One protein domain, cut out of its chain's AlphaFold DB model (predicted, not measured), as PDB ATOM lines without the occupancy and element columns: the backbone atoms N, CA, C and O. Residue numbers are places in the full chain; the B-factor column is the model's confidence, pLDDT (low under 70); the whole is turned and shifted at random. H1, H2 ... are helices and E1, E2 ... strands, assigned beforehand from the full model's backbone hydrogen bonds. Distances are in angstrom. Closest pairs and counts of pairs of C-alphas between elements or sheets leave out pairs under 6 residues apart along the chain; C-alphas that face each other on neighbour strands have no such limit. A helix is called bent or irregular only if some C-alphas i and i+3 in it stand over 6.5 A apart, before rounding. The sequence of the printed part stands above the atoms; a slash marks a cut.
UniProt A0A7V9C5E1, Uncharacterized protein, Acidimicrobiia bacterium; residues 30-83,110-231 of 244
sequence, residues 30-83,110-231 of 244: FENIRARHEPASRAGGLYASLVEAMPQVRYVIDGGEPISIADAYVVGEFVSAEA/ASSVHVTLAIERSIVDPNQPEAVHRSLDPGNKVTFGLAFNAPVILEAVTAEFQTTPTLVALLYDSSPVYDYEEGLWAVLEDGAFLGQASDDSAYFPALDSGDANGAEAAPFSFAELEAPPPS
ATOM      1  N   PHE A  30     -27.730  26.530  30.692       76.38
ATOM      2  CA  PHE A  30     -28.559  25.576  31.430       76.38
ATOM      3  C   PHE A  30     -29.416  26.238  32.511       76.38
ATOM      4  O   PHE A  30     -30.569  25.859  32.688       76.38
ATOM      5  N   GLU A  31     -28.902  27.273  33.178       73.88
ATOM      6  CA  GLU A  31     -29.685  28.061  34.140       73.88
ATOM      7  C   GLU A  31     -30.796  28.873  33.464       73.88
ATOM      8  O   GLU A  31     -31.875  29.014  34.021       73.88
ATOM      9  N   ASN A  32     -30.583  29.397  32.254       72.94
ATOM     10  CA  ASN A  32     -31.612  30.121  31.506       72.94
ATOM     11  C   ASN A  32     -32.661  29.171  30.938       72.94
ATOM     12  O   ASN A  32     -33.833  29.534  30.910       72.94
ATOM     13  N   ILE A  33     -32.255  27.978  30.504       75.44
ATOM     14  CA  ILE A  33     -33.175  26.903  30.128       75.44
ATOM     15  C   ILE A  33     -34.027  26.517  31.348       75.44
ATOM     16  O   ILE A  33     -35.252  26.543  31.275       75.44
ATOM     17  N   ARG A  34     -33.394  26.280  32.505       71.56
ATOM     18  CA  ARG A  34     -34.072  25.966  33.771       71.56
ATOM     19  C   ARG A  34     -35.001  27.086  34.253       71.56
ATOM     20  O   ARG A  34     -36.118  26.828  34.687       71.56
ATOM     21  N   ALA A  35     -34.558  28.341  34.184       68.19
ATOM     22  CA  ALA A  35     -35.304  29.499  34.680       68.19
ATOM     23  C   ALA A  35     -36.566  29.813  33.862       68.19
ATOM     24  O   ALA A  35     -37.435  30.538  34.348       68.19
ATOM     25  N   ARG A  36     -36.725  29.251  32.655       65.44
ATOM     26  CA  ARG A  36     -37.974  29.315  31.869       65.44
ATOM     27  C   ARG A  36     -39.017  28.339  32.413       65.44
ATOM     28  O   ARG A  36     -39.652  27.599  31.671       65.44
ATOM     29  N   HIS A  37     -39.193  28.364  33.733       50.47
ATOM     30  CA  HIS A  37     -39.904  27.368  34.519       50.47
ATOM     31  C   HIS A  37     -41.313  27.081  33.977       50.47
ATOM     32  O   HIS A  37     -41.718  25.937  34.020       50.47
ATOM     33  N   GLU A  38     -42.062  28.038  33.412       53.00
ATOM     34  CA  GLU A  38     -43.417  27.769  32.887       53.00
ATOM     35  C   GLU A  38     -43.453  26.822  31.665       53.00
ATOM     36  O   GLU A  38     -44.116  25.788  31.761       53.00
ATOM     37  N   PRO A  39     -42.772  27.102  30.534       51.88
ATOM     38  CA  PRO A  39     -42.648  26.140  29.433       51.88
ATOM     39  C   PRO A  39     -42.027  24.798  29.852       51.88
ATOM     40  O   PRO A  39     -42.566  23.747  29.516       51.88
ATOM     41  N   ALA A  40     -40.960  24.822  30.655       47.16
ATOM     42  CA  ALA A  40     -40.285  23.615  31.139       47.16
ATOM     43  C   ALA A  40     -41.154  22.771  32.099       47.16
ATOM     44  O   ALA A  40     -41.132  21.544  32.059       47.16
ATOM     45  N   SER A  41     -41.993  23.411  32.923       49.28
ATOM     46  CA  SER A  41     -42.957  22.713  33.793       49.28
ATOM     47  C   SER A  41     -44.088  22.071  32.997       49.28
ATOM     48  O   SER A  41     -44.632  21.060  33.433       49.28
ATOM     49  N   ARG A  42     -44.456  22.629  31.832       52.03
ATOM     50  CA  ARG A  42     -45.400  21.968  30.916       52.03
ATOM     51  C   ARG A  42     -44.788  20.685  30.357       52.03
ATOM     52  O   ARG A  42     -45.476  19.674  30.367       52.03
ATOM     53  N   ALA A  43     -43.503  20.697  30.000       52.12
ATOM     54  CA  ALA A  43     -42.759  19.494  29.620       52.12
ATOM     55  C   ALA A  43     -42.789  18.425  30.728       52.12
ATOM     56  O   ALA A  43     -43.174  17.282  30.496       52.12
ATOM     57  N   GLY A  44     -42.453  18.817  31.965       49.75
ATOM     58  CA  GLY A  44     -42.438  17.921  33.130       49.75
ATOM     59  C   GLY A  44     -43.818  17.399  33.559       49.75
ATOM     60  O   GLY A  44     -43.899  16.392  34.254       49.75
ATOM     61  N   GLY A  45     -44.905  18.057  33.143       52.38
ATOM     62  CA  GLY A  45     -46.278  17.587  33.350       52.38
ATOM     63  C   GLY A  45     -46.811  16.683  32.234       52.38
ATOM     64  O   GLY A  45     -47.822  16.011  32.439       52.38
ATOM     65  N   LEU A  46     -46.158  16.668  31.067       56.31
ATOM     66  CA  LEU A  46     -46.569  15.879  29.903       56.31
ATOM     67  C   LEU A  46     -45.952  14.477  29.889       56.31
ATOM     68  O   LEU A  46     -46.581  13.559  29.365       56.31
ATOM     69  N   TYR A  47     -44.763  14.306  30.478       62.75
ATOM     70  CA  TYR A  47     -44.008  13.051  30.427       62.75
ATOM     71  C   TYR A  47     -43.585  12.613  31.829       62.75
ATOM     72  O   TYR A  47     -42.903  13.345  32.544       62.75
ATOM     73  N   ALA A  48     -43.950  11.396  32.220       62.56
ATOM     74  CA  ALA A  48     -43.589  10.829  33.517       62.56
ATOM     75  C   ALA A  48     -42.137  10.312  33.561       62.56
ATOM     76  O   ALA A  48     -41.621  10.019  34.641       62.56
ATOM     77  N   SER A  49     -41.476  10.165  32.405       69.12
ATOM     78  CA  SER A  49     -40.095   9.679  32.297       69.12
ATOM     79  C   SER A  49     -39.409  10.110  30.993       69.12
ATOM     80  O   SER A  49     -40.067  10.473  30.022       69.12
ATOM     81  N   LEU A  50     -38.076   9.996  30.926       72.19
ATOM     82  CA  LEU A  50     -37.332  10.202  29.675       72.19
ATOM     83  C   LEU A  50     -37.698   9.167  28.601       72.19
ATOM     84  O   LEU A  50     -37.655   9.491  27.420       72.19
ATOM     85  N   VAL A  51     -38.091   7.949  28.995       77.81
ATOM     86  CA  VAL A  51     -38.554   6.906  28.061       77.81
ATOM     87  C   VAL A  51     -39.759   7.400  27.277       77.81
ATOM     88  O   VAL A  51     -39.803   7.260  26.061       77.81
ATOM     89  N   GLU A  52     -40.709   8.025  27.969       78.94
ATOM     90  CA  GLU A  52     -41.881   8.651  27.363       78.94
ATOM     91  C   GLU A  52     -41.483   9.763  26.387       78.94
ATOM     92  O   GLU A  52     -42.114   9.925  25.343       78.94
ATOM     93  N   ALA A  53     -40.381  10.460  26.649       78.50
ATOM     94  CA  ALA A  53     -39.886  11.488  25.753       78.50
ATOM     95  C   ALA A  53     -39.158  10.955  24.497       78.50
ATOM     96  O   ALA A  53     -38.802  11.726  23.608       78.50
ATOM     97  N   MET A  54     -38.914   9.647  24.387       84.12
ATOM     98  CA  MET A  54     -38.072   9.112  23.317       84.12
ATOM     99  C   MET A  54     -38.729   9.158  21.925       84.12
ATOM    100  O   MET A  54     -39.933   8.935  21.805       84.12
ATOM    101  N   PRO A  55     -37.925   9.261  20.845       86.44
ATOM    102  CA  PRO A  55     -38.419   9.328  19.460       86.44
ATOM    103  C   PRO A  55     -39.270   8.142  18.984       86.44
ATOM    104  O   PRO A  55     -40.012   8.213  18.010       86.44
ATOM    105  N   GLN A  56     -39.122   7.008  19.657       86.31
ATOM    106  CA  GLN A  56     -39.830   5.761  19.377       86.31
ATOM    107  C   GLN A  56     -41.192   5.662  20.079       86.31
ATOM    108  O   GLN A  56     -41.978   4.766  19.760       86.31
ATOM    109  N   VAL A  57     -41.483   6.561  21.026       86.56
ATOM    110  CA  VAL A  57     -42.766   6.619  21.732       86.56
ATOM    111  C   VAL A  57     -43.760   7.455  20.941       86.56
ATOM    112  O   VAL A  57     -43.422   8.478  20.349       86.56
ATOM    113  N   ARG A  58     -45.010   6.990  20.911       87.25
ATOM    114  CA  ARG A  58     -46.096   7.637  20.176       87.25
ATOM    115  C   ARG A  58     -47.194   8.107  21.097       87.25
ATOM    116  O   ARG A  58     -47.630   7.356  21.965       87.25
ATOM    117  N   TYR A  59     -47.696   9.295  20.805       83.81
ATOM    118  CA  TYR A  59     -48.771   9.954  21.523       83.81
ATOM    119  C   TYR A  59     -49.970  10.150  20.620       83.81
ATOM    120  O   TYR A  59     -49.839  10.634  19.500       83.81
ATOM    121  N   VAL A  60     -51.145   9.804  21.128       86.12
ATOM    122  CA  VAL A  60     -52.420  10.136  20.499       86.12
ATOM    123  C   VAL A  60     -53.056  11.236  21.324       86.12
ATOM    124  O   VAL A  60     -53.532  10.997  22.435       86.12
ATOM    125  N   ILE A  61     -53.056  12.444  20.770       81.38
ATOM    126  CA  ILE A  61     -53.694  13.611  21.373       81.38
ATOM    127  C   ILE A  61     -55.111  13.707  20.811       81.38
ATOM    128  O   ILE A  61     -55.293  13.723  19.593       81.38
ATOM    129  N   ASP A  62     -56.113  13.717  21.691       83.62
ATOM    130  CA  ASP A  62     -57.533  13.911  21.348       83.62
ATOM    131  C   ASP A  62     -58.061  12.998  20.216       83.62
ATOM    132  O   ASP A  62     -58.923  13.377  19.421       83.62
ATOM    133  N   GLY A  63     -57.548  11.765  20.134       80.06
ATOM    134  CA  GLY A  63     -57.940  10.786  19.112       80.06
ATOM    135  C   GLY A  63     -57.380  11.055  17.708       80.06
ATOM    136  O   GLY A  63     -57.881  10.481  16.741       80.06
ATOM    137  N   GLY A  64     -56.375  11.928  17.593       84.25
ATOM    138  CA  GLY A  64     -55.654  12.222  16.357       84.25
ATOM    139  C   GLY A  64     -54.689  11.120  15.905       84.25
ATOM    140  O   GLY A  64     -54.676  10.004  16.427       84.25
ATOM    141  N   GLU A  65     -53.870  11.438  14.901       87.25
ATOM    142  CA  GLU A  65     -52.805  10.536  14.459       87.25
ATOM    143  C   GLU A  65     -51.712  10.417  15.534       87.25
ATOM    144  O   GLU A  65     -51.409  11.408  16.201       87.25
ATOM    145  N   PRO A  66     -51.108   9.226  15.717       84.81
ATOM    146  CA  PRO A  66     -49.995   9.072  16.638       84.81
ATOM    147  C   PRO A  66     -48.788   9.912  16.200       84.81
ATOM    148  O   PRO A  66     -48.263   9.714  15.105       84.81
ATOM    149  N   ILE A  67     -48.310  10.795  17.074       84.69
ATOM    150  CA  ILE A  67     -47.130  11.643  16.849       84.69
ATOM    151  C   ILE A  67     -45.987  11.250  17.792       84.69
ATOM    152  O   ILE A  67     -46.237  10.713  18.869       84.69
ATOM    153  N   SER A  68     -44.736  11.485  17.390       85.06
ATOM    154  CA  SER A  68     -43.612  11.513  18.341       85.06
ATOM    155  C   SER A  68     -43.411  12.938  18.843       85.06
ATOM    156  O   SER A  68     -43.812  13.897  18.185       85.06
ATOM    157  N   ILE A  69     -42.778  13.067  20.003       80.12
ATOM    158  CA  ILE A  69     -42.362  14.356  20.546       80.12
ATOM    159  C   ILE A  69     -40.944  14.752  20.111       80.12
ATOM    160  O   ILE A  69     -40.540  15.891  20.298       80.12
ATOM    161  N   ALA A  70     -40.185  13.817  19.541       89.06
ATOM    162  CA  ALA A  70     -38.854  14.041  18.998       89.06
ATOM    163  C   ALA A  70     -38.601  13.111  17.811       89.06
ATOM    164  O   ALA A  70     -39.020  11.958  17.799       89.06
ATOM    165  N   ASP A  71     -37.863  13.577  16.824       91.88
ATOM    166  CA  ASP A  71     -37.477  12.762  15.674       91.88
ATOM    167  C   ASP A  71     -36.183  11.990  15.945       91.88
ATOM    168  O   ASP A  71     -35.952  10.912  15.390       91.88
ATOM    169  N   ALA A  72     -35.345  12.505  16.845       93.50
ATOM    170  CA  ALA A  72     -34.136  11.834  17.279       93.50
ATOM    171  C   ALA A  72     -33.755  12.171  18.723       93.50
ATOM    172  O   ALA A  72     -34.124  13.195  19.282       93.50
ATOM    173  N   TYR A  73     -32.973  11.287  19.318       92.88
ATOM    174  CA  TYR A  73     -32.272  11.459  20.575       92.88
ATOM    175  C   TYR A  73     -30.790  11.304  20.264       92.88
ATOM    176  O   TYR A  73     -30.402  10.313  19.643       92.88
ATOM    177  N   VAL A  74     -29.964  12.263  20.666       94.25
ATOM    178  CA  VAL A  74     -28.527  12.265  20.385       94.25
ATOM    179  C   VAL A  74     -27.743  12.500  21.666       94.25
ATOM    180  O   VAL A  74     -28.055  13.403  22.438       94.25
ATOM    181  N   VAL A  75     -26.687  11.709  21.847       94.00
ATOM    182  CA  VAL A  75     -25.611  11.942  22.812       94.00
ATOM    183  C   VAL A  75     -24.342  12.220  22.019       94.00
ATOM    184  O   VAL A  75     -23.999  11.464  21.103       94.00
ATOM    185  N   GLY A  76     -23.653  13.307  22.345       95.12
ATOM    186  CA  GLY A  76     -22.463  13.700  21.606       95.12
ATOM    187  C   GLY A  76     -21.566  14.695  22.324       95.12
ATOM    188  O   GLY A  76     -21.972  15.378  23.264       95.12
ATOM    189  N   GLU A  77     -20.334  14.788  21.839       95.81
ATOM    190  CA  GLU A  77     -19.352  15.761  22.309       95.81
ATOM    191  C   GLU A  77     -19.576  17.107  21.623       95.81
ATOM    192  O   GLU A  77     -19.828  17.180  20.415       95.81
ATOM    193  N   PHE A  78     -19.442  18.192  22.379       95.38
ATOM    194  CA  PHE A  78     -19.502  19.534  21.815       95.38
ATOM    195  C   PHE A  78     -18.351  19.781  20.824       95.38
ATOM    196  O   PHE A  78     -17.181  19.572  21.141       95.38
ATOM    197  N   VAL A  79     -18.679  20.285  19.630       96.38
ATOM    198  CA  VAL A  79     -17.696  20.632  18.589       96.38
ATOM    199  C   VAL A  79     -17.575  22.142  18.428       96.38
ATOM    200  O   VAL A  79     -16.470  22.686  18.459       96.38
ATOM    201  N   SER A  80     -18.700  22.820  18.210       95.62
ATOM    202  CA  SER A  80     -18.735  24.261  17.971       95.62
ATOM    203  C   SER A  80     -20.104  24.849  18.283       95.62
ATOM    204  O   SER A  80     -21.119  24.153  18.272       95.62
ATOM    205  N   ALA A  81     -20.112  26.155  18.539       94.88
ATOM    206  CA  ALA A  81     -21.312  26.967  18.549       94.88
ATOM    207  C   ALA A  81     -21.125  28.136  17.577       94.88
ATOM    208  O   ALA A  81     -20.052  28.743  17.530       94.88
ATOM    209  N   GLU A  82     -22.160  28.444  16.807       95.38
ATOM    210  CA  GLU A  82     -22.161  29.497  15.796       95.38
ATOM    211  C   GLU A  82     -23.363  30.426  15.982       95.38
ATOM    212  O   GLU A  82     -24.408  30.045  16.515       95.38
ATOM    213  N   ALA A  83     -23.193  31.683  15.576       93.56
ATOM    214  CA  ALA A  83     -24.264  32.666  15.621       93.56
ATOM    215  C   ALA A  83     -25.355  32.296  14.610       93.56
ATOM    216  O   ALA A  83     -25.077  32.199  13.417       93.56
ATOM    217  N   ALA A 110     -35.735  37.775  20.386       83.44
ATOM    218  CA  ALA A 110     -35.064  36.499  20.566       83.44
ATOM    219  C   ALA A 110     -33.809  36.384  19.698       83.44
ATOM    220  O   ALA A 110     -33.675  37.075  18.688       83.44
ATOM    221  N   SER A 111     -32.912  35.478  20.069       86.69
ATOM    222  CA  SER A 111     -31.715  35.114  19.309       86.69
ATOM    223  C   SER A 111     -31.533  33.605  19.299       86.69
ATOM    224  O   SER A 111     -31.838  32.945  20.287       86.69
ATOM    225  N   SER A 112     -31.008  33.056  18.209       88.75
ATOM    226  CA  SER A 112     -30.651  31.648  18.101       88.75
ATOM    227  C   SER A 112     -29.146  31.436  18.030       88.75
ATOM    228  O   SER A 112     -28.414  32.216  17.420       88.75
ATOM    229  N   VAL A 113     -28.691  30.351  18.643       91.19
ATOM    230  CA  VAL A 113     -27.328  29.832  18.517       91.19
ATOM    231  C   VAL A 113     -27.410  28.440  17.919       91.19
ATOM    232  O   VAL A 113     -28.276  27.652  18.295       91.19
ATOM    233  N   HIS A 114     -26.513  28.135  16.994       94.81
ATOM    234  CA  HIS A 114     -26.392  26.809  16.404       94.81
ATOM    235  C   HIS A 114     -25.300  26.044  17.115       94.81
ATOM    236  O   HIS A 114     -24.190  26.541  17.258       94.81
ATOM    237  N   VAL A 115     -25.609  24.839  17.561       94.88
ATOM    238  CA  VAL A 115     -24.700  23.982  18.315       94.88
ATOM    239  C   VAL A 115     -24.434  22.747  17.487       94.88
ATOM    240  O   VAL A 115     -25.369  22.079  17.055       94.88
ATOM    241  N   THR A 116     -23.160  22.441  17.269       96.44
ATOM    242  CA  THR A 116     -22.736  21.233  16.564       96.44
ATOM    243  C   THR A 116     -22.162  20.232  17.552       96.44
ATOM    244  O   THR A 116     -21.240  20.566  18.303       96.44
ATOM    245  N   LEU A 117     -22.660  18.997  17.506       97.12
ATOM    246  CA  LEU A 117     -22.124  17.865  18.261       97.12
ATOM    247  C   LEU A 117     -21.477  16.841  17.332       97.12
ATOM    248  O   LEU A 117     -21.940  16.630  16.211       97.12
ATOM    249  N   ALA A 118     -20.433  16.175  17.817       97.06
ATOM    250  CA  ALA A 118     -19.959  14.914  17.266       97.06
ATOM    251  C   ALA A 118     -20.765  13.783  17.911       97.06
ATOM    252  O   ALA A 118     -20.778  13.649  19.132       97.06
ATOM    253  N   ILE A 119     -21.463  12.998  17.096       97.06
ATOM    254  CA  ILE A 119     -22.417  11.997  17.575       97.06
ATOM    255  C   ILE A 119     -21.659  10.788  18.115       97.06
ATOM    256  O   ILE A 119     -20.907  10.138  17.386       97.06
ATOM    257  N   GLU A 120     -21.912  10.446  19.372       94.44
ATOM    258  CA  GLU A 120     -21.447   9.198  19.975       94.44
ATOM    259  C   GLU A 120     -22.516   8.113  19.896       94.44
ATOM    260  O   GLU A 120     -22.223   6.953  19.601       94.44
ATOM    261  N   ARG A 121     -23.764   8.490  20.188       92.31
ATOM    262  CA  ARG A 121     -24.923   7.598  20.197       92.31
ATOM    263  C   ARG A 121     -26.145   8.359  19.717       92.31
ATOM    264  O   ARG A 121     -26.304   9.541  20.018       92.31
ATOM    265  N   SER A 122     -27.030   7.663  19.021       93.06
ATOM    266  CA  SER A 122     -28.312   8.215  18.614       93.06
ATOM    267  C   SER A 122     -29.399   7.149  18.612       93.06
ATOM    268  O   SER A 122     -29.134   5.955  18.456       93.06
ATOM    269  N   ILE A 123     -30.632   7.595  18.810       91.88
ATOM    270  CA  ILE A 123     -31.849   6.819  18.593       91.88
ATOM    271  C   ILE A 123     -32.724   7.682  17.706       91.88
ATOM    272  O   ILE A 123     -32.996   8.831  18.037       91.88
ATOM    273  N   VAL A 124     -33.134   7.143  16.568       92.06
ATOM    274  CA  VAL A 124     -33.915   7.871  15.568       92.06
ATOM    275  C   VAL A 124     -35.284   7.226  15.483       92.06
ATOM    276  O   VAL A 124     -35.403   5.999  15.542       92.06
ATOM    277  N   ASP A 125     -36.307   8.057  15.356       90.75
ATOM    278  CA  ASP A 125     -37.665   7.615  15.100       90.75
ATOM    279  C   ASP A 125     -37.684   6.647  13.883       90.75
ATOM    280  O   ASP A 125     -37.218   7.008  12.803       90.75
ATOM    281  N   PRO A 126     -38.242   5.425  14.015       88.25
ATOM    282  CA  PRO A 126     -38.253   4.420  12.944       88.25
ATOM    283  C   PRO A 126     -39.070   4.796  11.694       88.25
ATOM    284  O   PRO A 126     -38.988   4.098  10.684       88.25
ATOM    285  N   ASN A 127     -39.892   5.842  11.758       89.19
ATOM    286  CA  ASN A 127     -40.656   6.373  10.631       89.19
ATOM    287  C   ASN A 127     -39.894   7.462   9.859       89.19
ATOM    288  O   ASN A 127     -40.392   7.926   8.830       89.19
ATOM    289  N   GLN A 128     -38.711   7.867  10.323       90.50
ATOM    290  CA  GLN A 128     -37.887   8.837   9.616       90.50
ATOM    291  C   GLN A 128     -37.270   8.235   8.342       90.50
ATOM    292  O   GLN A 128     -37.067   7.020   8.236       90.50
ATOM    293  N   PRO A 129     -36.962   9.057   7.322       91.94
ATOM    294  CA  PRO A 129     -36.288   8.578   6.126       91.94
ATOM    295  C   PRO A 129     -34.927   7.950   6.446       91.94
ATOM    296  O   PRO A 129     -34.157   8.465   7.248       91.94
ATOM    297  N   GLU A 130     -34.546   6.908   5.709       91.94
ATOM    298  CA  GLU A 130     -33.228   6.256   5.817       91.94
ATOM    299  C   GLU A 130     -32.039   7.240   5.737       91.94
ATOM    300  O   GLU A 130     -30.985   7.014   6.328       91.94
ATOM    301  N   ALA A 131     -32.190   8.348   5.007       89.75
ATOM    302  CA  ALA A 131     -31.168   9.392   4.938       89.75
ATOM    303  C   ALA A 131     -30.946  10.100   6.287       89.75
ATOM    304  O   ALA A 131     -29.808  10.444   6.596       89.75
ATOM    305  N   VAL A 132     -32.009  10.271   7.079       91.38
ATOM    306  CA  VAL A 132     -31.969  10.837   8.435       91.38
ATOM    307  C   VAL A 132     -31.290   9.868   9.400       91.38
ATOM    308  O   VAL A 132     -30.413  10.267  10.157       91.38
ATOM    309  N   HIS A 133     -31.605   8.570   9.317       92.12
ATOM    310  CA  HIS A 133     -30.895   7.557  10.108       92.12
ATOM    311  C   HIS A 133     -29.382   7.624   9.871       92.12
ATOM    312  O   HIS A 133     -28.606   7.706  10.818       92.12
ATOM    313  N   ARG A 134     -28.966   7.685   8.601       92.12
ATOM    314  CA  ARG A 134     -27.544   7.765   8.249       92.12
ATOM    315  C   ARG A 134     -26.888   9.067   8.666       92.12
ATOM    316  O   ARG A 134     -25.721   9.039   9.033       92.12
ATOM    317  N   SER A 135     -27.573  10.209   8.576       92.50
ATOM    318  CA  SER A 135     -26.978  11.486   8.994       92.50
ATOM    319  C   SER A 135     -26.709  11.519  10.498       92.50
ATOM    320  O   SER A 135     -25.757  12.170  10.926       92.50
ATOM    321  N   LEU A 136     -27.478  10.751  11.274       94.75
ATOM    322  CA  LEU A 136     -27.356  10.647  12.721       94.75
ATOM    323  C   LEU A 136     -26.548   9.431  13.209       94.75
ATOM    324  O   LEU A 136     -26.527   9.174  14.411       94.75
ATOM    325  N   ASP A 137     -25.857   8.697  12.332       94.75
ATOM    326  CA  ASP A 137     -24.981   7.589  12.744       94.75
ATOM    327  C   ASP A 137     -23.806   8.065  13.635       94.75
ATOM    328  O   ASP A 137     -23.261   9.157  13.425       94.75
ATOM    329  N   PRO A 138     -23.337   7.235  14.593       95.06
ATOM    330  CA  PRO A 138     -22.137   7.523  15.377       95.06
ATOM    331  C   PRO A 138     -20.918   7.874  14.513       95.06
ATOM    332  O   PRO A 138     -20.603   7.196  13.533       95.06
ATOM    333  N   GLY A 139     -20.194   8.921  14.907       92.44
ATOM    334  CA  GLY A 139     -19.051   9.474  14.176       92.44
ATOM    335  C   GLY A 139     -19.407  10.583  13.180       92.44
ATOM    336  O   GLY A 139     -18.505  11.297  12.733       92.44
ATOM    337  N   ASN A 140     -20.691  10.779  12.869       97.19
ATOM    338  CA  ASN A 140     -21.152  11.961  12.145       97.19
ATOM    339  C   ASN A 140     -21.282  13.173  13.075       97.19
ATOM    340  O   ASN A 140     -20.998  13.114  14.273       97.19
ATOM    341  N   LYS A 141     -21.688  14.305  12.497       96.75
ATOM    342  CA  LYS A 141     -21.999  15.527  13.233       96.75
ATOM    343  C   LYS A 141     -23.457  15.896  13.030       96.75
ATOM    344  O   LYS A 141     -23.974  15.732  11.928       96.75
ATOM    345  N   VAL A 142     -24.065  16.457  14.065       95.75
ATOM    346  CA  VAL A 142     -25.398  17.056  14.001       95.75
ATOM    347  C   VAL A 142     -25.327  18.500  14.462       95.75
ATOM    348  O   VAL A 142     -24.623  18.799  15.426       95.75
ATOM    349  N   THR A 143     -26.057  19.376  13.780       95.62
ATOM    350  CA  THR A 143     -26.216  20.775  14.171       95.62
ATOM    351  C   THR A 143     -27.668  21.020  14.549       95.62
ATOM    352  O   THR A 143     -28.570  20.675  13.785       95.62
ATOM    353  N   PHE A 144     -27.896  21.617  15.716       94.31
ATOM    354  CA  PHE A 144     -29.223  22.021  16.166       94.31
ATOM    355  C   PHE A 144     -29.249  23.471  16.640       94.31
ATOM    356  O   PHE A 144     -28.256  24.010  17.129       94.31
ATOM    357  N   GLY A 145     -30.402  24.112  16.494       91.88
ATOM    358  CA  GLY A 145     -30.655  25.456  16.975       91.88
ATOM    359  C   GLY A 145     -31.166  25.468  18.414       91.88
ATOM    360  O   GLY A 145     -32.069  24.713  18.785       91.88
ATOM    361  N   LEU A 146     -30.638  26.402  19.201       88.44
ATOM    362  CA  LEU A 146     -31.152  26.806  20.506       88.44
ATOM    363  C   LEU A 146     -31.674  28.237  20.433       88.44
ATOM    364  O   LEU A 146     -30.944  29.131  20.004       88.44
ATOM    365  N   ALA A 147     -32.910  28.458  20.881       84.00
ATOM    366  CA  ALA A 147     -33.553  29.765  20.866       84.00
ATOM    367  C   ALA A 147     -33.545  30.403  22.260       84.00
ATOM    368  O   ALA A 147     -33.839  29.774  23.282       84.00
ATOM    369  N   PHE A 148     -33.239  31.694  22.299       79.75
ATOM    370  CA  PHE A 148     -33.156  32.476  23.519       79.75
ATOM    371  C   PHE A 148     -34.057  33.703  23.454       79.75
ATOM    372  O   PHE A 148     -33.955  34.472  22.511       79.75
ATOM    373  N   ASN A 149     -34.872  33.935  24.489       74.44
ATOM    374  CA  ASN A 149     -35.785  35.091  24.608       74.44
ATOM    375  C   ASN A 149     -35.073  36.425  24.921       74.44
ATOM    376  O   ASN A 149     -35.703  37.413  25.289       74.44
ATOM    377  N   ALA A 150     -33.745  36.445  24.846       70.31
ATOM    378  CA  ALA A 150     -32.923  37.630  25.008       70.31
ATOM    379  C   ALA A 150     -31.654  37.474  24.160       70.31
ATOM    380  O   ALA A 150     -31.229  36.339  23.906       70.31
ATOM    381  N   PRO A 151     -31.020  38.587  23.750       72.38
ATOM    382  CA  PRO A 151     -29.691  38.540  23.162       72.38
ATOM    383  C   PRO A 151     -28.730  37.741  24.048       72.38
ATOM    384  O   PRO A 151     -28.648  37.953  25.259       72.38
ATOM    385  N   VAL A 152     -28.006  36.816  23.425       76.25
ATOM    386  CA  VAL A 152     -27.067  35.908  24.083       76.25
ATOM    387  C   VAL A 152     -25.661  36.154  23.546       76.25
ATOM    388  O   VAL A 152     -25.434  36.394  22.357       76.25
ATOM    389  N   ILE A 153     -24.686  36.121  24.447       84.81
ATOM    390  CA  ILE A 153     -23.274  36.242  24.091       84.81
ATOM    391  C   ILE A 153     -22.798  34.860  23.630       84.81
ATOM    392  O   ILE A 153     -22.765  33.921  24.425       84.81
ATOM    393  N   LEU A 154     -22.442  34.727  22.349       89.25
ATOM    394  CA  LEU A 154     -22.053  33.446  21.743       89.25
ATOM    395  C   LEU A 154     -20.845  32.820  22.453       89.25
ATOM    396  O   LEU A 154     -20.781  31.607  22.648       89.25
ATOM    397  N   GLU A 155     -19.894  33.649  22.875       89.69
ATOM    398  CA  GLU A 155     -18.699  33.222  23.594       89.69
ATOM    399  C   GLU A 155     -19.043  32.593  24.947       89.69
ATOM    400  O   GLU A 155     -18.378  31.647  25.357       89.69
ATOM    401  N   ALA A 156     -20.097  33.074  25.616       84.62
ATOM    402  CA  ALA A 156     -20.561  32.495  26.874       84.62
ATOM    403  C   ALA A 156     -21.162  31.100  26.650       84.62
ATOM    404  O   ALA A 156     -20.808  30.166  27.364       84.62
ATOM    405  N   VAL A 157     -21.991  30.940  25.609       87.06
ATOM    406  CA  VAL A 157     -22.546  29.630  25.214       87.06
ATOM    407  C   VAL A 157     -21.431  28.651  24.872       87.06
ATOM    408  O   VAL A 157     -21.410  27.520  25.350       87.06
ATOM    409  N   THR A 158     -20.471  29.115  24.072       91.06
ATOM    410  CA  THR A 158     -19.320  28.316  23.656       91.06
ATOM    411  C   THR A 158     -18.506  27.863  24.863       91.06
ATOM    412  O   THR A 158     -18.195  26.681  24.973       91.06
ATOM    413  N   ALA A 159     -18.175  28.775  25.780       88.69
ATOM    414  CA  ALA A 159     -17.397  28.453  26.972       88.69
ATOM    415  C   ALA A 159     -18.118  27.440  27.875       88.69
ATOM    416  O   ALA A 159     -17.489  26.504  28.367       88.69
ATOM    417  N   GLU A 160     -19.430  27.587  28.064       86.56
ATOM    418  CA  GLU A 160     -20.223  26.678  28.893       86.56
ATOM    419  C   GLU A 160     -20.260  25.259  28.310       86.56
ATOM    420  O   GLU A 160     -19.940  24.290  29.007       86.56
ATOM    421  N   PHE A 161     -20.542  25.120  27.013       90.12
ATOM    422  CA  PHE A 161     -20.545  23.806  26.367       90.12
ATOM    423  C   PHE A 161     -19.154  23.191  26.230       90.12
ATOM    424  O   PHE A 161     -19.028  21.981  26.354       90.12
ATOM    425  N   GLN A 162     -18.088  23.984  26.097       89.88
ATOM    426  CA  GLN A 162     -16.716  23.460  26.158       89.88
ATOM    427  C   GLN A 162     -16.369  22.834  27.512       89.88
ATOM    428  O   GLN A 162     -15.529  21.939  27.577       89.88
ATOM    429  N   THR A 163     -16.986  23.306  28.596       86.62
ATOM    430  CA  THR A 163     -16.809  22.722  29.934       86.62
ATOM    431  C   THR A 163     -17.760  21.563  30.225       86.62
ATOM    432  O   THR A 163     -17.623  20.919  31.264       86.62
ATOM    433  N   THR A 164     -18.691  21.275  29.312       82.56
ATOM    434  CA  THR A 164     -19.668  20.192  29.434       82.56
ATOM    435  C   THR A 164     -19.211  19.027  28.549       82.56
ATOM    436  O   THR A 164     -19.321  19.125  27.330       82.56
ATOM    437  N   PRO A 165     -18.659  17.940  29.118       73.94
ATOM    438  CA  PRO A 165     -17.942  16.925  28.342       73.94
ATOM    439  C   PRO A 165     -18.821  16.231  27.297       73.94
ATOM    440  O   PRO A 165     -18.372  15.992  26.179       73.94
ATOM    441  N   THR A 166     -20.084  15.972  27.634       91.00
ATOM    442  CA  THR A 166     -21.024  15.299  26.741       91.00
ATOM    443  C   THR A 166     -22.409  15.910  26.911       91.00
ATOM    444  O   THR A 166     -22.889  16.111  28.031       91.00
ATOM    445  N   LEU A 167     -23.049  16.216  25.788       93.25
ATOM    446  CA  LEU A 167     -24.387  16.782  25.721       93.25
ATOM    447  C   LEU A 167     -25.380  15.721  25.265       93.25
ATOM    448  O   LEU A 167     -25.053  14.841  24.466       93.25
ATOM    449  N   VAL A 168     -26.605  15.843  25.760       92.25
ATOM    450  CA  VAL A 168     -27.750  15.060  25.305       92.25
ATOM    451  C   VAL A 168     -28.831  15.999  24.785       92.25
ATOM    452  O   VAL A 168     -29.123  17.014  25.414       92.25
ATOM    453  N   ALA A 169     -29.415  15.669  23.637       92.38
ATOM    454  CA  ALA A 169     -30.473  16.459  23.023       92.38
ATOM    455  C   ALA A 169     -31.557  15.561  22.419       92.38
ATOM    456  O   ALA A 169     -31.247  14.608  21.699       92.38
ATOM    457  N   LEU A 170     -32.823  15.898  22.666       91.19
ATOM    458  CA  LEU A 170     -33.929  15.428  21.835       91.19
ATOM    459  C   LEU A 170     -34.148  16.442  20.714       91.19
ATOM    460  O   LEU A 170     -34.319  17.637  20.962       91.19
ATOM    461  N   LEU A 171     -34.098  15.948  19.484       93.25
ATOM    462  CA  LEU A 171     -34.064  16.737  18.270       93.25
ATOM    463  C   LEU A 171     -35.346  16.552  17.465       93.25
ATOM    464  O   LEU A 171     -35.865  15.444  17.344       93.25
ATOM    465  N   TYR A 172     -35.806  17.645  16.874       91.12
ATOM    466  CA  TYR A 172     -36.915  17.699  15.933       91.12
ATOM    467  C   TYR A 172     -36.382  18.172  14.577       91.12
ATOM    468  O   TYR A 172     -35.614  19.136  14.524       91.12
ATOM    469  N   ASP A 173     -36.758  17.497  13.493       85.81
ATOM    470  CA  ASP A 173     -36.255  17.756  12.130       85.81
ATOM    471  C   ASP A 173     -36.862  19.032  11.519       85.81
ATOM    472  O   ASP A 173     -36.392  19.571  10.524       85.81
ATOM    473  N   SER A 174     -37.917  19.563  12.137       79.69
ATOM    474  CA  SER A 174     -38.553  20.799  11.691       79.69
ATOM    475  C   SER A 174     -38.864  21.737  12.847       79.69
ATOM    476  O   SER A 174     -39.388  21.363  13.891       79.69
ATOM    477  N   SER A 175     -38.569  23.014  12.663       79.75
ATOM    478  CA  SER A 175     -39.055  24.050  13.561       79.75
ATOM    479  C   SER A 175     -39.253  25.312  12.755       79.75
ATOM    480  O   SER A 175     -38.281  25.777  12.160       79.75
ATOM    481  N   PRO A 176     -40.445  25.933  12.816       74.31
ATOM    482  CA  PRO A 176     -40.685  27.191  12.131       74.31
ATOM    483  C   PRO A 176     -39.612  28.234  12.440       74.31
ATOM    484  O   PRO A 176     -39.273  29.048  11.583       74.31
ATOM    485  N   VAL A 177     -39.064  28.231  13.664       77.00
ATOM    486  CA  VAL A 177     -37.995  29.140  14.119       77.00
ATOM    487  C   VAL A 177     -36.736  29.025  13.258       77.00
ATOM    488  O   VAL A 177     -36.055  30.028  13.065       77.00
ATOM    489  N   TYR A 178     -36.458  27.843  12.716       82.69
ATOM    490  CA  TYR A 178     -35.241  27.503  11.980       82.69
ATOM    491  C   TYR A 178     -35.460  27.278  10.478       82.69
ATOM    492  O   TYR A 178     -34.502  26.962   9.784       82.69
ATOM    493  N   ASP A 179     -36.662  27.544   9.947       83.75
ATOM    494  CA  ASP A 179     -36.995  27.418   8.513       83.75
ATOM    495  C   ASP A 179     -36.064  28.211   7.568       83.75
ATOM    496  O   ASP A 179     -36.060  27.990   6.357       83.75
ATOM    497  N   TYR A 180     -35.283  29.155   8.103       80.69
ATOM    498  CA  TYR A 180     -34.302  29.931   7.344       80.69
ATOM    499  C   TYR A 180     -33.035  29.141   6.972       80.69
ATOM    500  O   TYR A 180     -32.261  29.620   6.138       80.69
ATOM    501  N   GLU A 181     -32.791  27.973   7.577       84.50
ATOM    502  CA  GLU A 181     -31.600  27.153   7.341       84.50
ATOM    503  C   GLU A 181     -31.945  25.667   7.201       84.50
ATOM    504  O   GLU A 181     -32.415  25.015   8.129       84.50
ATOM    505  N   GLU A 182     -31.695  25.120   6.009       83.50
ATOM    506  CA  GLU A 182     -31.973  23.718   5.696       83.50
ATOM    507  C   GLU A 182     -31.036  22.773   6.467       83.50
ATOM    508  O   GLU A 182     -29.823  22.981   6.512       83.50
ATOM    509  N   GLY A 183     -31.597  21.698   7.029       84.19
ATOM    510  CA  GLY A 183     -30.841  20.671   7.756       84.19
ATOM    511  C   GLY A 183     -30.499  21.033   9.204       84.19
ATOM    512  O   GLY A 183     -29.764  20.286   9.855       84.19
ATOM    513  N   LEU A 184     -31.020  22.155   9.709       90.81
ATOM    514  CA  LEU A 184     -30.874  22.554  11.101       90.81
ATOM    515  C   LEU A 184     -31.955  21.900  11.966       90.81
ATOM    516  O   LEU A 184     -33.142  22.192  11.837       90.81
ATOM    517  N   TRP A 185     -31.519  21.062  12.902       93.38
ATOM    518  CA  TRP A 185     -32.408  20.435  13.876       93.38
ATOM    519  C   TRP A 185     -32.840  21.433  14.951       93.38
ATOM    520  O   TRP A 185     -32.186  22.449  15.186       93.38
ATOM    521  N   ALA A 186     -33.915  21.131  15.666       90.44
ATOM    522  CA  ALA A 186     -34.395  21.935  16.782       90.44
ATOM    523  C   ALA A 186     -34.388  21.138  18.083       90.44
ATOM    524  O   ALA A 186     -34.733  19.962  18.077       90.44
ATOM    525  N   VAL A 187     -34.098  21.795  19.205       86.50
ATOM    526  CA  VAL A 187     -34.535  21.298  20.517       86.50
ATOM    527  C   VAL A 187     -35.859  21.978  20.850       86.50
ATOM    528  O   VAL A 187     -35.962  23.205  20.766       86.50
ATOM    529  N   LEU A 188     -36.877  21.186  21.188       75.25
ATOM    530  CA  LEU A 188     -38.200  21.706  21.534       75.25
ATOM    531  C   LEU A 188     -38.204  22.447  22.879       75.25
ATOM    532  O   LEU A 188     -37.261  22.359  23.668       75.25
ATOM    533  N   GLU A 189     -39.305  23.168  23.120       70.88
ATOM    534  CA  GLU A 189     -39.669  23.732  24.430       70.88
ATOM    535  C   GLU A 189     -38.539  24.540  25.075       70.88
ATOM    536  O   GLU A 189     -38.128  24.294  26.205       70.88
ATOM    537  N   ASP A 190     -37.997  25.505  24.327       70.44
ATOM    538  CA  ASP A 190     -36.938  26.401  24.807       70.44
ATOM    539  C   ASP A 190     -35.660  25.687  25.283       70.44
ATOM    540  O   ASP A 190     -34.895  26.233  26.080       70.44
ATOM    541  N   GLY A 191     -35.399  24.478  24.776       76.12
ATOM    542  CA  GLY A 191     -34.253  23.677  25.189       76.12
ATOM    543  C   GLY A 191     -34.538  22.758  26.375       76.12
ATOM    544  O   GLY A 191     -33.581  22.275  26.975       76.12
ATOM    545  N   ALA A 192     -35.806  22.496  26.724       75.62
ATOM    546  CA  ALA A 192     -36.161  21.649  27.869       75.62
ATOM    547  C   ALA A 192     -35.506  20.258  27.819       75.62
ATOM    548  O   ALA A 192     -35.116  19.697  28.843       75.62
ATOM    549  N   PHE A 193     -35.317  19.747  26.606       81.56
ATOM    550  CA  PHE A 193     -34.674  18.469  26.336       81.56
ATOM    551  C   PHE A 193     -33.206  18.588  25.919       81.56
ATOM    552  O   PHE A 193     -32.679  17.703  25.245       81.56
ATOM    553  N   LEU A 194     -32.537  19.670  26.316       88.31
ATOM    554  CA  LEU A 194     -31.085  19.766  26.305       88.31
ATOM    555  C   LEU A 194     -30.560  19.454  27.706       88.31
ATOM    556  O   LEU A 194     -30.927  20.101  28.688       88.31
ATOM    557  N   GLY A 195     -29.665  18.481  27.792       87.94
ATOM    558  CA  GLY A 195     -29.109  18.019  29.050       87.94
ATOM    559  C   GLY A 195     -27.613  17.758  28.989       87.94
ATOM    560  O   GLY A 195     -26.950  17.908  27.959       87.94
ATOM    561  N   GLN A 196     -27.097  17.336  30.131       88.81
ATOM    562  CA  GLN A 196     -25.718  16.917  30.322       88.81
ATOM    563  C   GLN A 196     -25.685  15.406  30.503       88.81
ATOM    564  O   GLN A 196     -26.542  14.840  31.180       88.81
ATOM    565  N   ALA A 197     -24.694  14.754  29.913       86.44
ATOM    566  CA  ALA A 197     -24.473  13.326  30.063       86.44
ATOM    567  C   ALA A 197     -23.273  13.057  30.985       86.44
ATOM    568  O   ALA A 197     -22.258  13.753  30.935       86.44
ATOM    569  N   SER A 198     -23.390  12.026  31.817       80.88
ATOM    570  CA  SER A 198     -22.321  11.475  32.648       80.88
ATOM    571  C   SER A 198     -22.391   9.955  32.591       80.88
ATOM    572  O   SER A 198     -23.381   9.388  33.043       80.88
ATOM    573  N   ASP A 199     -21.348   9.324  32.044       79.12
ATOM    574  CA  ASP A 199     -21.156   7.876  31.857       79.12
ATOM    575  C   ASP A 199     -22.425   7.095  31.447       79.12
ATOM    576  O   ASP A 199     -22.650   6.863  30.259       79.12
ATOM    577  N   ASP A 200     -23.257   6.709  32.418       81.56
ATOM    578  CA  ASP A 200     -24.465   5.892  32.240       81.56
ATOM    579  C   ASP A 200     -25.782   6.660  32.461       81.56
ATOM    580  O   ASP A 200     -26.852   6.053  32.589       81.56
ATOM    581  N   SER A 201     -25.724   7.988  32.543       82.88
ATOM    582  CA  SER A 201     -26.867   8.818  32.904       82.88
ATOM    583  C   SER A 201     -26.909  10.185  32.222       82.88
ATOM    584  O   SER A 201     -25.887  10.730  31.809       82.88
ATOM    585  N   ALA A 202     -28.109  10.748  32.129       83.69
ATOM    586  CA  ALA A 202     -28.381  12.081  31.620       83.69
ATOM    587  C   ALA A 202     -29.152  12.920  32.638       83.69
ATOM    588  O   ALA A 202     -30.073  12.450  33.303       83.69
ATOM    589  N   TYR A 203     -28.802  14.196  32.705       82.44
ATOM    590  CA  TYR A 203     -29.460  15.192  33.528       82.44
ATOM    591  C   TYR A 203     -30.014  16.309  32.644       82.44
ATOM    592  O   TYR A 203     -29.269  16.920  31.879       82.44
ATOM    593  N   PHE A 204     -31.314  16.582  32.760       81.56
ATOM    594  CA  PHE A 204     -32.013  17.626  32.007       81.56
ATOM    595  C   PHE A 204     -32.432  18.744  32.965       81.56
ATOM    596  O   PHE A 204     -33.420  18.583  33.683       81.56
ATOM    597  N   PRO A 205     -31.715  19.883  32.990       76.38
ATOM    598  CA  PRO A 205     -31.935  20.933  33.986       76.38
ATOM    599  C   PRO A 205     -33.347  21.528  33.986       76.38
ATOM    600  O   PRO A 205     -33.796  22.022  35.013       76.38
ATOM    601  N   ALA A 206     -34.041  21.498  32.847       73.75
ATOM    602  CA  ALA A 206     -35.408  22.000  32.725       73.75
ATOM    603  C   ALA A 206     -36.454  21.070  33.354       73.75
ATOM    604  O   ALA A 206     -37.495  21.533  33.808       73.75
ATOM    605  N   LEU A 207     -36.176  19.763  33.371       71.50
ATOM    606  CA  LEU A 207     -37.049  18.744  33.960       71.50
ATOM    607  C   LEU A 207     -36.804  18.580  35.464       71.50
ATOM    608  O   LEU A 207     -37.503  17.814  36.124       71.50
ATOM    609  N   ASP A 208     -35.825  19.302  36.015       68.62
ATOM    610  CA  ASP A 208     -35.618  19.393  37.450       68.62
ATOM    611  C   ASP A 208     -36.768  20.190  38.083       68.62
ATOM    612  O   ASP A 208     -36.735  21.422  38.163       68.62
ATOM    613  N   SER A 209     -37.820  19.469  38.493       52.38
ATOM    614  CA  SER A 209     -38.951  19.984  39.263       52.38
ATOM    615  C   SER A 209     -38.427  20.493  40.601       52.38
ATOM    616  O   SER A 209     -38.388  19.755  41.585       52.38
ATOM    617  N   GLY A 210     -37.963  21.738  40.641       50.31
ATOM    618  CA  GLY A 210     -37.355  22.359  41.811       50.31
ATOM    619  C   GLY A 210     -38.338  22.614  42.957       50.31
ATOM    620  O   GLY A 210     -38.408  23.736  43.458       50.31
ATOM    621  N   ASP A 211     -39.078  21.604  43.414       43.38
ATOM    622  CA  ASP A 211     -39.969  21.687  44.563       43.38
ATOM    623  C   ASP A 211     -39.143  21.780  45.852       43.38
ATOM    624  O   ASP A 211     -38.838  20.792  46.521       43.38
ATOM    625  N   ALA A 212     -38.770  23.024  46.172       41.47
ATOM    626  CA  ALA A 212     -38.636  23.671  47.484       41.47
ATOM    627  C   ALA A 212     -37.821  22.994  48.612       41.47
ATOM    628  O   ALA A 212     -37.677  23.589  49.679       41.47
ATOM    629  N   ASN A 213     -37.244  21.809  48.410       39.34
ATOM    630  CA  ASN A 213     -36.542  21.031  49.437       39.34
ATOM    631  C   ASN A 213     -35.145  20.546  49.005       39.34
ATOM    632  O   ASN A 213     -34.525  19.769  49.730       39.34
ATOM    633  N   GLY A 214     -34.624  21.017  47.868       40.19
ATOM    634  CA  GLY A 214     -33.252  20.721  47.432       40.19
ATOM    635  C   GLY A 214     -33.026  19.288  46.942       40.19
ATOM    636  O   GLY A 214     -31.896  18.808  46.999       40.19
ATOM    637  N   ALA A 215     -34.078  18.599  46.495       42.91
ATOM    638  CA  ALA A 215     -33.928  17.347  45.766       42.91
ATOM    639  C   ALA A 215     -33.821  17.672  44.271       42.91
ATOM    640  O   ALA A 215     -34.809  18.080  43.673       42.91
ATOM    641  N   GLU A 216     -32.620  17.534  43.710       54.34
ATOM    642  CA  GLU A 216     -32.417  17.488  42.258       54.34
ATOM    643  C   GLU A 216     -33.222  16.311  41.683       54.34
ATOM    644  O   GLU A 216     -33.264  15.230  42.290       54.34
ATOM    645  N   ALA A 217     -33.855  16.496  40.523       58.41
ATOM    646  CA  ALA A 217     -34.420  15.391  39.763       58.41
ATOM    647  C   ALA A 217     -33.348  14.320  39.543       58.41
ATOM    648  O   ALA A 217     -32.207  14.613  39.175       58.41
ATOM    649  N   ALA A 218     -33.722  13.065  39.798       64.25
ATOM    650  CA  ALA A 218     -32.806  11.953  39.623       64.25
ATOM    651  C   ALA A 218     -32.329  11.912  38.161       64.25
ATOM    652  O   ALA A 218     -33.154  12.054  37.254       64.25
ATOM    653  N   PRO A 219     -31.022  11.715  37.913       73.81
ATOM    654  CA  PRO A 219     -30.525  11.586  36.557       73.81
ATOM    655  C   PRO A 219     -31.136  10.337  35.909       73.81
ATOM    656  O   PRO A 219     -31.253   9.284  36.541       73.81
ATOM    657  N   PHE A 220     -31.524  10.459  34.645       75.25
ATOM    658  CA  PHE A 220     -32.095   9.373  33.854       75.25
ATOM    659  C   PHE A 220     -31.000   8.408  33.436       75.25
ATOM    660  O   PHE A 220     -29.910   8.847  33.078       75.25
ATOM    661  N   SER A 221     -31.264   7.106  33.439       80.44
ATOM    662  CA  SER A 221     -30.252   6.134  33.036       80.44
ATOM    663  C   SER A 221     -30.307   5.873  31.535       80.44
ATOM    664  O   SER A 221     -31.372   5.655  30.968       80.44
ATOM    665  N   PHE A 222     -29.149   5.774  30.882       79.44
ATOM    666  CA  PHE A 222     -29.097   5.331  29.486       79.44
ATOM    667  C   PHE A 222     -29.580   3.893  29.292       79.44
ATOM    668  O   PHE A 222     -30.019   3.554  28.199       79.44
ATOM    669  N   ALA A 223     -29.574   3.063  30.338       76.81
ATOM    670  CA  ALA A 223     -30.181   1.736  30.281       76.81
ATOM    671  C   ALA A 223     -31.702   1.802  30.050       76.81
ATOM    672  O   ALA A 223     -32.278   0.884  29.470       76.81
ATOM    673  N   GLU A 224     -32.359   2.893  30.457       72.25
ATOM    674  CA  GLU A 224     -33.785   3.114  30.190       72.25
ATOM    675  C   GLU A 224     -34.042   3.385  28.701       72.25
ATOM    676  O   GLU A 224     -35.120   3.068  28.209       72.25
ATOM    677  N   LEU A 225     -33.045   3.874  27.955       70.25
ATOM    678  CA  LEU A 225     -33.153   4.077  26.505       70.25
ATOM    679  C   LEU A 225     -33.181   2.761  25.720       70.25
ATOM    680  O   LEU A 225     -33.690   2.712  24.601       70.25
ATOM    681  N   GLU A 226     -32.626   1.690  26.289       68.31
ATOM    682  CA  GLU A 226     -32.661   0.347  25.699       68.31
ATOM    683  C   GLU A 226     -33.968  -0.397  26.016       68.31
ATOM    684  O   GLU A 226     -34.195  -1.503  25.513       68.31
ATOM    685  N   ALA A 227     -34.842   0.185  26.847       68.44
ATOM    686  CA  ALA A 227     -36.144  -0.394  27.122       68.44
ATOM    687  C   ALA A 227     -36.981  -0.434  25.831       68.44
ATOM    688  O   ALA A 227     -36.984   0.528  25.056       68.44
ATOM    689  N   PRO A 228     -37.714  -1.535  25.575       70.06
ATOM    690  CA  PRO A 228     -38.618  -1.573  24.440       70.06
ATOM    691  C   PRO A 228     -39.664  -0.461  24.599       70.06
ATOM    692  O   PRO A 228     -40.173  -0.274  25.711       70.06
ATOM    693  N   PRO A 229     -40.014   0.256  23.515       75.94
ATOM    694  CA  PRO A 229     -41.066   1.257  23.582       75.94
ATOM    695  C   PRO A 229     -42.378   0.621  24.069       75.94
ATOM    696  O   PRO A 229     -42.597  -0.586  23.873       75.94
ATOM    697  N   PRO A 230     -43.272   1.412  24.687       75.25
ATOM    698  CA  PRO A 230     -44.601   0.943  25.037       75.25
ATOM    699  C   PRO A 230     -45.278   0.346  23.799       75.25
ATOM    700  O   PRO A 230     -45.190   0.873  22.692       75.25
ATOM    701  N   SER A 231     -45.926  -0.806  23.986       75.25
ATOM    702  CA  SER A 231     -46.497  -1.580  22.876       75.25
ATOM    703  C   SER A 231     -47.712  -0.908  22.228       75.25
ATOM    704  O   SER A 231     -48.081  -1.272  21.114       75.25
TER     705      SER A 231
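This is residues 30 to 83 and 110 to 231 of the 244 residues of an uncharacterized protein of Acidimicrobiia bacterium (UniProt A0A7V9C5E1). One strongly twisted sheet of six strands is folded back on itself at E2, with E4 and E3 facing E5, E6 and E7; H4 packs on one face and H3 is on the opposite face. H1 only grazes the sheet, H2 and E1 lie away from it, and three long stretches hold no named element, residues 47 to 58, 172 to 193 and 204 to 221, the last with C-alphas 9 to 27 A from the mean of all C-alphas. The printed part has 176 residues, with H1 H2 E1 E2 E3 H3 E4 H4 E5 E6 E7 H5 along the chain; the sheet, E4 - E3 - E2 - E5 - E6 - E7, is all antiparallel. The class is mixed, with 86 residues in named elements, under half. It is compact, with a radius of gyration of the C-alphas of 15.5 A and spans of 45 by 44 by 33 A.

H1, residues 30 to 35, begins at C-alpha 30, (-28.559, 25.576, 31.430). H2 is residues 37 to 46, 14.1 A long, and E1 is residues 59 to 61. E2, residues 72 to 83, 23.1 A, bends by 99 degrees at residue 77. E3, residues 110 to 124, 29.1 A, bends by 109 degrees at residue 121. H3 is residues 130 to 135, E4 residues 141 to 148, 22.7 A, and H4 residues 154 to 162. E5 is residues 167 to 171, E6 194 to 198 and E7 201 to 203. H5, residues 222 to 225, ends at C-alpha 225, (-33.153, 4.077, 26.505).

In this folded sheet, one sheet bent back into two leaves, E2 is the hinge. N 144 of E4 and O 115 of E3 are 2.9 A apart, N 118 of E3 and O 77 of E2 2.9 A, and N 74 of E2 and O 169 of E5 2.9 A. E5 E6 E7 form a meander, each strand the antiparallel neighbour of the one before, and both its pairs are hairpins: N 195 and O 168 are 2.8 A apart, N 198 and O 201 2.8 A. H4 is over E3, along the strands at 11 degrees on the local plane, at a height over the sheet of 8.0 A; its closest C-alphas to E2 are Thr 158 and Ala 81, 5.6 A. H3 has a height of 8.5 A and is over none of the strands, but only just: 2 of its C-alphas fall on E2. H5 is at the sheet's level, its C-alpha 222 lying 5.4 A from C-alpha 201 of E7. H1 and H2 are close but not clearly touching, C-alphas 34 and 40 being 7.1 A apart; H2 is not on the sheet. E1 pairs with no named strand. In H1, H2, H3 and H4 every O i to N i+4 pair is within hydrogen-bond range; H5 is too short for one.

The farthest C-alphas, of Ala 131 and Asn 213, are 46.3 A apart. Residues 84 to 109 are not printed, leaving 12.5 A between C-alphas 83 and 110. The links H2 to E1, E5 to E6 and E7 to H5 are long. Mean pLDDT of the printed part is 80.8; residues 35 to 49, 208 to 218 and 226 to 227 are under 70.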